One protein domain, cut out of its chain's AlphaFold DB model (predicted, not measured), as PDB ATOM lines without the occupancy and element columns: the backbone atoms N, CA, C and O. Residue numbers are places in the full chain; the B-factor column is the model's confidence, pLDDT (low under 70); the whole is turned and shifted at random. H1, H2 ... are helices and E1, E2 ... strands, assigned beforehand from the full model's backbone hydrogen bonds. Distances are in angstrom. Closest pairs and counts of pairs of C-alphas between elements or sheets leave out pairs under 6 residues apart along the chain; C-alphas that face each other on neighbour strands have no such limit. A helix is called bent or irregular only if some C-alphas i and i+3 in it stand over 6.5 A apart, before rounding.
ATOM      1  N   LEU A 155     169.231 129.414 237.546       92.88
ATOM      2  CA  LEU A 155     170.466 129.987 238.090       92.88
ATOM      3  C   LEU A 155     171.500 130.286 236.993       92.88
ATOM      4  O   LEU A 155     172.169 131.311 237.067       92.88
ATOM      5  N   ALA A 156     171.602 129.428 235.974       93.19
ATOM      6  CA  ALA A 156     172.513 129.622 234.848       93.19
ATOM      7  C   ALA A 156     172.255 130.943 234.101       93.19
ATOM      8  O   ALA A 156     173.205 131.665 233.814       93.19
ATOM      9  N   GLU A 157     170.989 131.304 233.872       95.00
ATOM     10  CA  GLU A 157     170.626 132.577 233.234       95.00
ATOM     11  C   GLU A 157     170.968 133.765 234.134       95.00
ATOM     12  O   GLU A 157     171.625 134.707 233.698       95.00
ATOM     13  N   LYS A 158     170.634 133.691 235.430       95.19
ATOM     14  CA  LYS A 158     170.989 134.749 236.397       95.19
ATOM     15  C   LYS A 158     172.504 134.959 236.493       95.19
ATOM     16  O   LYS A 158     172.972 136.087 236.629       95.19
ATOM     17  N   GLN A 159     173.288 133.883 236.380       94.06
ATOM     18  CA  GLN A 159     174.753 133.922 236.393       94.06
ATOM     19  C   GLN A 159     175.364 134.608 235.164       94.06
ATOM     20  O   GLN A 159     176.504 135.064 235.250       94.06
ATOM     21  N   ARG A 160     174.632 134.776 234.058       95.38
ATOM     22  CA  ARG A 160     175.098 135.613 232.938       95.38
ATOM     23  C   ARG A 160     175.249 137.078 233.349       95.38
ATOM     24  O   ARG A 160     176.141 137.759 232.859       95.38
ATOM     25  N   ALA A 161     174.456 137.524 234.326       95.44
ATOM     26  CA  ALA A 161     174.578 138.839 234.946       95.44
ATOM     27  C   ALA A 161     175.522 138.884 236.152       95.44
ATOM     28  O   ALA A 161     175.495 139.865 236.890       95.44
ATOM     29  N   ARG A 162     176.335 137.849 236.411       94.19
ATOM     30  CA  ARG A 162     177.173 137.758 237.618       94.19
ATOM     31  C   ARG A 162     178.012 139.018 237.837       94.19
ATOM     32  O   ARG A 162     178.721 139.479 236.946       94.19
ATOM     33  N   ARG A 163     177.997 139.521 239.074       92.50
ATOM     34  CA  ARG A 163     178.812 140.664 239.492       92.50
ATOM     35  C   ARG A 163     180.293 140.412 239.224       92.50
ATOM     36  O   ARG A 163     180.868 139.412 239.671       92.50
ATOM     37  N   VAL A 164     180.914 141.353 238.521       86.06
ATOM     38  CA  VAL A 164     182.353 141.341 238.252       86.06
ATOM     39  C   VAL A 164     183.089 141.829 239.506       86.06
ATOM     40  O   VAL A 164     182.690 142.853 240.076       86.06
ATOM     41  N   PRO A 165     184.149 141.138 239.969       83.00
ATOM     42  CA  PRO A 165     184.952 141.598 241.100       83.00
ATOM     43  C   PRO A 165     185.420 143.050 240.925       83.00
ATOM     44  O   PRO A 165     185.848 143.442 239.846       83.00
ATOM     45  N   GLY A 166     185.321 143.850 241.987       83.38
ATOM     46  CA  GLY A 166     185.654 145.281 241.959       83.38
ATOM     47  C   GLY A 166     184.530 146.201 241.466       83.38
ATOM     48  O   GLY A 166     184.644 147.413 241.615       83.38
ATOM     49  N   THR A 167     183.425 145.655 240.950       86.44
ATOM     50  CA  THR A 167     182.239 146.433 240.559       86.44
ATOM     51  C   THR A 167     181.105 146.278 241.575       86.44
ATOM     52  O   THR A 167     181.110 145.374 242.419       86.44
ATOM     53  N   VAL A 168     180.116 147.174 241.518       85.69
ATOM     54  CA  VAL A 168     178.887 147.074 242.327       85.69
ATOM     55  C   VAL A 168     177.720 146.454 241.560       85.69
ATOM     56  O   VAL A 168     176.810 145.928 242.195       85.69
ATOM     57  N   SER A 169     177.778 146.467 240.227       91.38
ATOM     58  CA  SER A 169     176.721 145.984 239.339       91.38
ATOM     59  C   SER A 169     176.823 144.482 239.083       91.38
ATOM     60  O   SER A 169     177.911 143.914 239.024       91.38
ATOM     61  N   GLY A 170     175.678 143.846 238.893       94.69
ATOM     62  CA  GLY A 170     175.530 142.431 238.620       94.69
ATOM     63  C   GLY A 170     174.840 141.650 239.728       94.69
ATOM     64  O   GLY A 170     174.537 142.140 240.818       94.69
ATOM     65  N   TYR A 171     174.587 140.396 239.394       95.19
ATOM     66  CA  TYR A 171     173.949 139.384 240.204       95.19
ATOM     67  C   TYR A 171     174.927 138.760 241.207       95.19
ATOM     68  O   TYR A 171     176.069 138.426 240.877       95.19
ATOM     69  N   THR A 172     174.467 138.564 242.440       92.69
ATOM     70  CA  THR A 172     175.180 137.857 243.508       92.69
ATOM     71  C   THR A 172     174.198 137.054 244.358       92.69
ATOM     72  O   THR A 172     173.129 137.537 244.736       92.69
ATOM     73  N   SER A 173     174.581 135.821 244.686       91.19
ATOM     74  CA  SER A 173     173.917 135.006 245.699       91.19
ATOM     75  C   SER A 173     174.606 135.226 247.041       91.19
ATOM     76  O   SER A 173     175.811 134.993 247.167       91.19
ATOM     77  N   ALA A 174     173.846 135.663 248.040       87.38
ATOM     78  CA  ALA A 174     174.267 135.771 249.431       87.38
ATOM     79  C   ALA A 174     175.481 136.681 249.695       87.38
ATOM     80  O   ALA A 174     176.093 136.595 250.753       87.38
ATOM     81  N   HIS A 175     175.868 137.538 248.741       84.00
ATOM     82  CA  HIS A 175     177.146 138.263 248.790       84.00
ATOM     83  C   HIS A 175     178.351 137.348 249.079       84.00
ATOM     84  O   HIS A 175     179.334 137.780 249.685       84.00
ATOM     85  N   ALA A 176     178.287 136.090 248.629       83.94
ATOM     86  CA  ALA A 176     179.343 135.091 248.801       83.94
ATOM     87  C   ALA A 176     180.644 135.454 248.060       83.94
ATOM     88  O   ALA A 176     181.691 134.849 248.267       83.94
ATOM     89  N   ASP A 177     180.596 136.478 247.208       81.31
ATOM     90  CA  ASP A 177     181.766 137.111 246.612       81.31
ATOM     91  C   ASP A 177     182.528 138.041 247.571       81.31
ATOM     92  O   ASP A 177     183.633 138.466 247.242       81.31
ATOM     93  N   ARG A 178     181.961 138.357 248.743       82.19
ATOM     94  CA  ARG A 178     182.557 139.255 249.749       82.19
ATOM     95  C   ARG A 178     182.789 138.603 251.108       82.19
ATOM     96  O   ARG A 178     183.706 139.007 251.814       82.19
ATOM     97  N   PHE A 179     181.961 137.634 251.486       85.75
ATOM     98  CA  PHE A 179     181.994 137.003 252.805       85.75
ATOM     99  C   PHE A 179     182.097 135.481 252.676       85.75
ATOM    100  O   PHE A 179     181.617 134.907 251.704       85.75
ATOM    101  N   ALA A 180     182.706 134.834 253.670       88.00
ATOM    102  CA  ALA A 180     182.866 133.376 253.714       88.00
ATOM    103  C   ALA A 180     181.895 132.674 254.687       88.00
ATOM    104  O   ALA A 180     181.692 131.469 254.588       88.00
ATOM    105  N   ALA A 181     181.299 133.415 255.625       91.69
ATOM    106  CA  ALA A 181     180.373 132.921 256.643       91.69
ATOM    107  C   ALA A 181     179.395 134.035 257.042       91.69
ATOM    108  O   ALA A 181     179.608 135.196 256.679       91.69
ATOM    109  N   LYS A 182     178.344 133.684 257.795       90.62
ATOM    110  CA  LYS A 182     177.224 134.579 258.148       90.62
ATOM    111  C   LYS A 182     176.590 135.197 256.904       90.62
ATOM    112  O   LYS A 182     176.299 136.391 256.826       90.62
ATOM    113  N   LEU A 183     176.426 134.363 255.885       92.44
ATOM    114  CA  LEU A 183     175.870 134.769 254.614       92.44
ATOM    115  C   LEU A 183     174.372 135.068 254.780       92.44
ATOM    116  O   LEU A 183     173.658 134.297 255.427       92.44
ATOM    117  N   PRO A 184     173.862 136.177 254.218       91.19
ATOM    118  CA  PRO A 184     172.431 136.425 254.171       91.19
ATOM    119  C   PRO A 184     171.745 135.438 253.222       91.19
ATOM    120  O   PRO A 184     172.216 135.198 252.110       91.19
ATOM    121  N   TRP A 185     170.575 134.937 253.616       91.81
ATOM    122  CA  TRP A 185     169.720 134.126 252.748       91.81
ATOM    123  C   TRP A 185     168.982 135.003 251.729       91.81
ATOM    124  O   TRP A 185     167.781 135.250 251.837       91.81
ATOM    125  N   LYS A 186     169.723 135.562 250.769       92.38
ATOM    126  CA  LYS A 186     169.172 136.445 249.740       92.38
ATOM    127  C   LYS A 186     169.939 136.358 248.433       92.38
ATOM    128  O   LYS A 186     171.138 136.093 248.410       92.38
ATOM    129  N   GLU A 187     169.257 136.706 247.359       94.00
ATOM    130  CA  GLU A 187     169.865 137.042 246.079       94.00
ATOM    131  C   GLU A 187     169.846 138.564 245.887       94.00
ATOM    132  O   GLU A 187     169.094 139.285 246.549       94.00
ATOM    133  N   THR A 188     170.711 139.097 245.029       94.31
ATOM    134  CA  THR A 188     170.730 140.530 244.709       94.31
ATOM    135  C   THR A 188     171.161 140.730 243.265       94.31
ATOM    136  O   THR A 188     172.180 140.184 242.855       94.31
ATOM    137  N   LEU A 189     170.407 141.536 242.522       95.44
ATOM    138  CA  LEU A 189     170.802 142.112 241.240       95.44
ATOM    139  C   LEU A 189     170.986 143.616 241.455       95.44
ATOM    140  O   LEU A 189     170.168 144.253 242.120       95.44
ATOM    141  N   SER A 190     172.073 144.182 240.945       94.94
ATOM    142  CA  SER A 190     172.341 145.620 241.025       94.94
ATOM    143  C   SER A 190     172.736 146.149 239.654       94.94
ATOM    144  O   SER A 190     173.521 145.519 238.955       94.94
ATOM    145  N   PHE A 191     172.231 147.311 239.276       93.94
ATOM    146  CA  PHE A 191     172.591 147.988 238.035       93.94
ATOM    147  C   PHE A 191     172.581 149.497 238.264       93.94
ATOM    148  O   PHE A 191     171.983 149.990 239.222       93.94
ATOM    149  N   GLY A 192     173.326 150.220 237.432       91.25
ATOM    150  CA  GLY A 192     173.424 151.670 237.526       91.25
ATOM    151  C   GLY A 192     172.247 152.347 236.835       91.25
ATOM    152  O   GLY A 192     171.802 151.895 235.786       91.25
ATOM    153  N   TYR A 193     171.795 153.456 237.405       91.44
ATOM    154  CA  TYR A 193     170.938 154.427 236.736       91.44
ATOM    155  C   TYR A 193     171.575 155.804 236.902       91.44
ATOM    156  O   TYR A 193     172.076 156.127 237.983       91.44
ATOM    157  N   HIS A 194     171.557 156.612 235.850       87.69
ATOM    158  CA  HIS A 194     171.903 158.022 235.943       87.69
ATOM    159  C   HIS A 194     170.929 158.850 235.112       87.69
ATOM    160  O   HIS A 194     170.584 158.496 233.986       87.69
ATOM    161  N   ASP A 195     170.484 159.955 235.699       82.75
ATOM    162  CA  ASP A 195     169.538 160.862 235.064       82.75
ATOM    163  C   ASP A 195     170.191 161.619 233.894       82.75
ATOM    164  O   ASP A 195     171.408 161.828 233.875       82.75
ATOM    165  N   GLY A 196     169.392 162.010 232.900       74.00
ATOM    166  CA  GLY A 196     169.865 162.754 231.725       74.00
ATOM    167  C   GLY A 196     170.733 161.957 230.742       74.00
ATOM    168  O   GLY A 196     171.432 162.551 229.920       74.00
ATOM    169  N   ALA A 197     170.718 160.623 230.815       69.44
ATOM    170  CA  ALA A 197     171.377 159.781 229.826       69.44
ATOM    171  C   ALA A 197     170.754 159.967 228.430       69.44
ATOM    172  O   ALA A 197     169.535 160.005 228.286       69.44
ATOM    173  N   ALA A 198     171.590 160.029 227.391       74.25
ATOM    174  CA  ALA A 198     171.120 160.030 226.003       74.25
ATOM    175  C   ALA A 198     170.628 158.642 225.536       74.25
ATOM    176  O   ALA A 198     169.967 158.550 224.503       74.25
ATOM    177  N   SER A 199     170.954 157.578 226.279       78.25
ATOM    178  CA  SER A 199     170.556 156.194 226.005       78.25
ATOM    179  C   SER A 199     169.801 155.588 227.196       78.25
ATOM    180  O   SER A 199     169.972 156.050 228.331       78.25
ATOM    181  N   PRO A 200     168.950 154.572 226.973       89.31
ATOM    182  CA  PRO A 200     168.215 153.907 228.040       89.31
ATOM    183  C   PRO A 200     169.150 152.961 228.809       89.31
ATOM    184  O   PRO A 200     169.139 151.754 228.616       89.31
ATOM    185  N   VAL A 201     169.984 153.510 229.696       92.69
ATOM    186  CA  VAL A 201     171.118 152.784 230.310       92.69
ATOM    187  C   VAL A 201     170.745 151.505 231.056       92.69
ATOM    188  O   VAL A 201     171.569 150.599 231.172       92.69
ATOM    189  N   VAL A 202     169.515 151.419 231.561       93.62
ATOM    190  CA  VAL A 202     169.007 150.214 232.224       93.62
ATOM    191  C   VAL A 202     168.647 149.151 231.181       93.62
ATOM    192  O   VAL A 202     169.125 148.023 231.291       93.62
ATOM    193  N   VAL A 203     167.933 149.518 230.113       94.62
ATOM    194  CA  VAL A 203     167.719 148.658 228.936       94.62
ATOM    195  C   VAL A 203     169.044 148.177 228.350       94.62
ATOM    196  O   VAL A 203     169.226 146.975 228.161       94.62
ATOM    197  N   ASP A 204     170.001 149.082 228.136       94.12
ATOM    198  CA  ASP A 204     171.328 148.747 227.608       94.12
ATOM    199  C   ASP A 204     172.043 147.724 228.509       94.12
ATOM    200  O   ASP A 204     172.689 146.795 228.015       94.12
ATOM    201  N   TYR A 205     171.895 147.848 229.835       94.12
ATOM    202  CA  TYR A 205     172.424 146.875 230.789       94.12
ATOM    203  C   TYR A 205     171.782 145.496 230.609       94.12
ATOM    204  O   TYR A 205     172.510 144.507 230.481       94.12
ATOM    205  N   PHE A 206     170.449 145.404 230.583       95.62
ATOM    206  CA  PHE A 206     169.754 144.122 230.443       95.62
ATOM    207  C   PHE A 206     170.023 143.471 229.084       95.62
ATOM    208  O   PHE A 206     170.389 142.296 229.040       95.62
ATOM    209  N   VAL A 207     169.954 144.234 227.993       96.12
ATOM    210  CA  VAL A 207     170.231 143.736 226.639       96.12
ATOM    211  C   VAL A 207     171.692 143.315 226.490       96.12
ATOM    212  O   VAL A 207     171.969 142.214 226.013       96.12
ATOM    213  N   GLY A 208     172.637 144.139 226.945       94.81
ATOM    214  CA  GLY A 208     174.065 143.830 226.862       94.81
ATOM    215  C   GLY A 208     174.485 142.636 227.725       94.81
ATOM    216  O   GLY A 208     175.430 141.926 227.380       94.81
ATOM    217  N   THR A 209     173.779 142.388 228.830       94.31
ATOM    218  CA  THR A 209     174.127 141.334 229.795       94.31
ATOM    219  C   THR A 209     173.388 140.018 229.529       94.31
ATOM    220  O   THR A 209     173.975 138.936 229.598       94.31
ATOM    221  N   LEU A 210     172.089 140.091 229.232       95.44
ATOM    222  CA  LEU A 210     171.181 138.942 229.141       95.44
ATOM    223  C   LEU A 210     170.617 138.724 227.726       95.44
ATOM    224  O   LEU A 210     170.107 137.639 227.436       95.44
ATOM    225  N   GLY A 211     170.818 139.665 226.805       95.75
ATOM    226  CA  GLY A 211     170.376 139.573 225.413       95.75
ATOM    227  C   GLY A 211     169.053 140.292 225.149       95.75
ATOM    228  O   GLY A 211     168.405 140.798 226.060       95.75
ATOM    229  N   GLN A 212     168.655 140.330 223.874       96.00
ATOM    230  CA  GLN A 212     167.546 141.161 223.394       96.00
ATOM    231  C   GLN A 212     166.192 140.834 224.044       96.00
ATOM    232  O   GLN A 212     165.392 141.738 224.257       96.00
ATOM    233  N   ASP A 213     165.959 139.574 224.417       94.62
ATOM    234  CA  ASP A 213     164.706 139.129 225.047       94.62
ATOM    235  C   ASP A 213     164.472 139.748 226.440       94.62
ATOM    236  O   ASP A 213     163.370 139.671 226.978       94.62
ATOM    237  N   PHE A 214     165.503 140.368 227.025       94.94
ATOM    238  CA  PHE A 214     165.457 141.019 228.336       94.94
ATOM    239  C   PHE A 214     165.268 142.539 228.257       94.94
ATOM    240  O   PHE A 214     165.252 143.192 229.297       94.94
ATOM    241  N   GLU A 215     165.090 143.099 227.056       94.25
ATOM    242  CA  GLU A 215     164.770 144.520 226.855       94.25
ATOM    243  C   GLU A 215     163.582 145.005 227.710       94.25
ATOM    244  O   GLU A 215     163.747 146.026 228.377       94.25
ATOM    245  N   PRO A 216     162.467 144.253 227.854       91.62
ATOM    246  CA  PRO A 216     161.332 144.689 228.675       91.62
ATOM    247  C   PRO A 216     161.600 144.764 230.186       91.62
ATOM    248  O   PRO A 216     160.750 145.260 230.923       91.62
ATOM    249  N   MET A 217     162.723 144.219 230.676       89.44
ATOM    250  CA  MET A 217     163.104 144.323 232.093       89.44
ATOM    251  C   MET A 217     163.820 145.640 232.423       89.44
ATOM    252  O   MET A 217     164.033 145.917 233.608       89.44
ATOM    253  N   GLY A 218     164.240 146.391 231.399       82.06
ATOM    254  CA  GLY A 218     165.016 147.619 231.546       82.06
ATOM    255  C   GLY A 218     164.225 148.913 231.504       82.06
ATOM    256  O   GLY A 218     162.997 148.886 231.282       82.06
TER     257      GLY A 218
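What this domain is: This is residues 155 to 218 of the 218 residues of an uncharacterized protein of Zea mays (UniProt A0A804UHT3). A two-stranded antiparallel hairpin, E1 - E2, lies in the middle; its loop, residues 174 to 186, reaches one end of the elongated shape, the helix pair H2 and H3 lies toward the other, and short H1 is near E1. The 64 printed residues, in the order H1 E1 E2 H2 H3, are of mixed class, with under half in named elements. The whole is only just loose, close to compact: radius of gyration of the C-alphas 13.1 A, spans 42 by 25 by 18 A.

How they stand to each other: H1, residues 155 to 160, only just touches H2, residues 201 to 210, with 3 pairs of C-alphas within 8 A; the closest, Arg 160 and Leu 210, are 6.4 A apart. E1, residues 170 to 173, and E2, residues 187 to 190, form a hairpin; N 172 and O 188, 2.8 A apart, are within hydrogen-bond range. H2 touches H3, residues 212 to 217, at a steep tilt of 46 degrees, opposite ways; their closest C-alphas, Val 203 and Glu 215, are 5.5 A apart. Every O i to N i+4 pair is within hydrogen-bond range in H1 and H2; in H3, irregular with C-alphas 213 and 216 7.4 A apart, 0 of 2 are, and 2 of 3 O i to N i+3 pairs.

Where its parts are: H1 begins at C-alpha 155 (170.466, 129.987, 238.090). H2 is 13.9 A long. H3 ends at C-alpha 217 (163.104, 144.323, 232.093).

The domain as a whole: The farthest C-alphas, Ala 181 and Ala 198, are 41.9 A apart. The printed part has no cut; E1 to E2 is a long link. Residue 197 has pLDDT under 70.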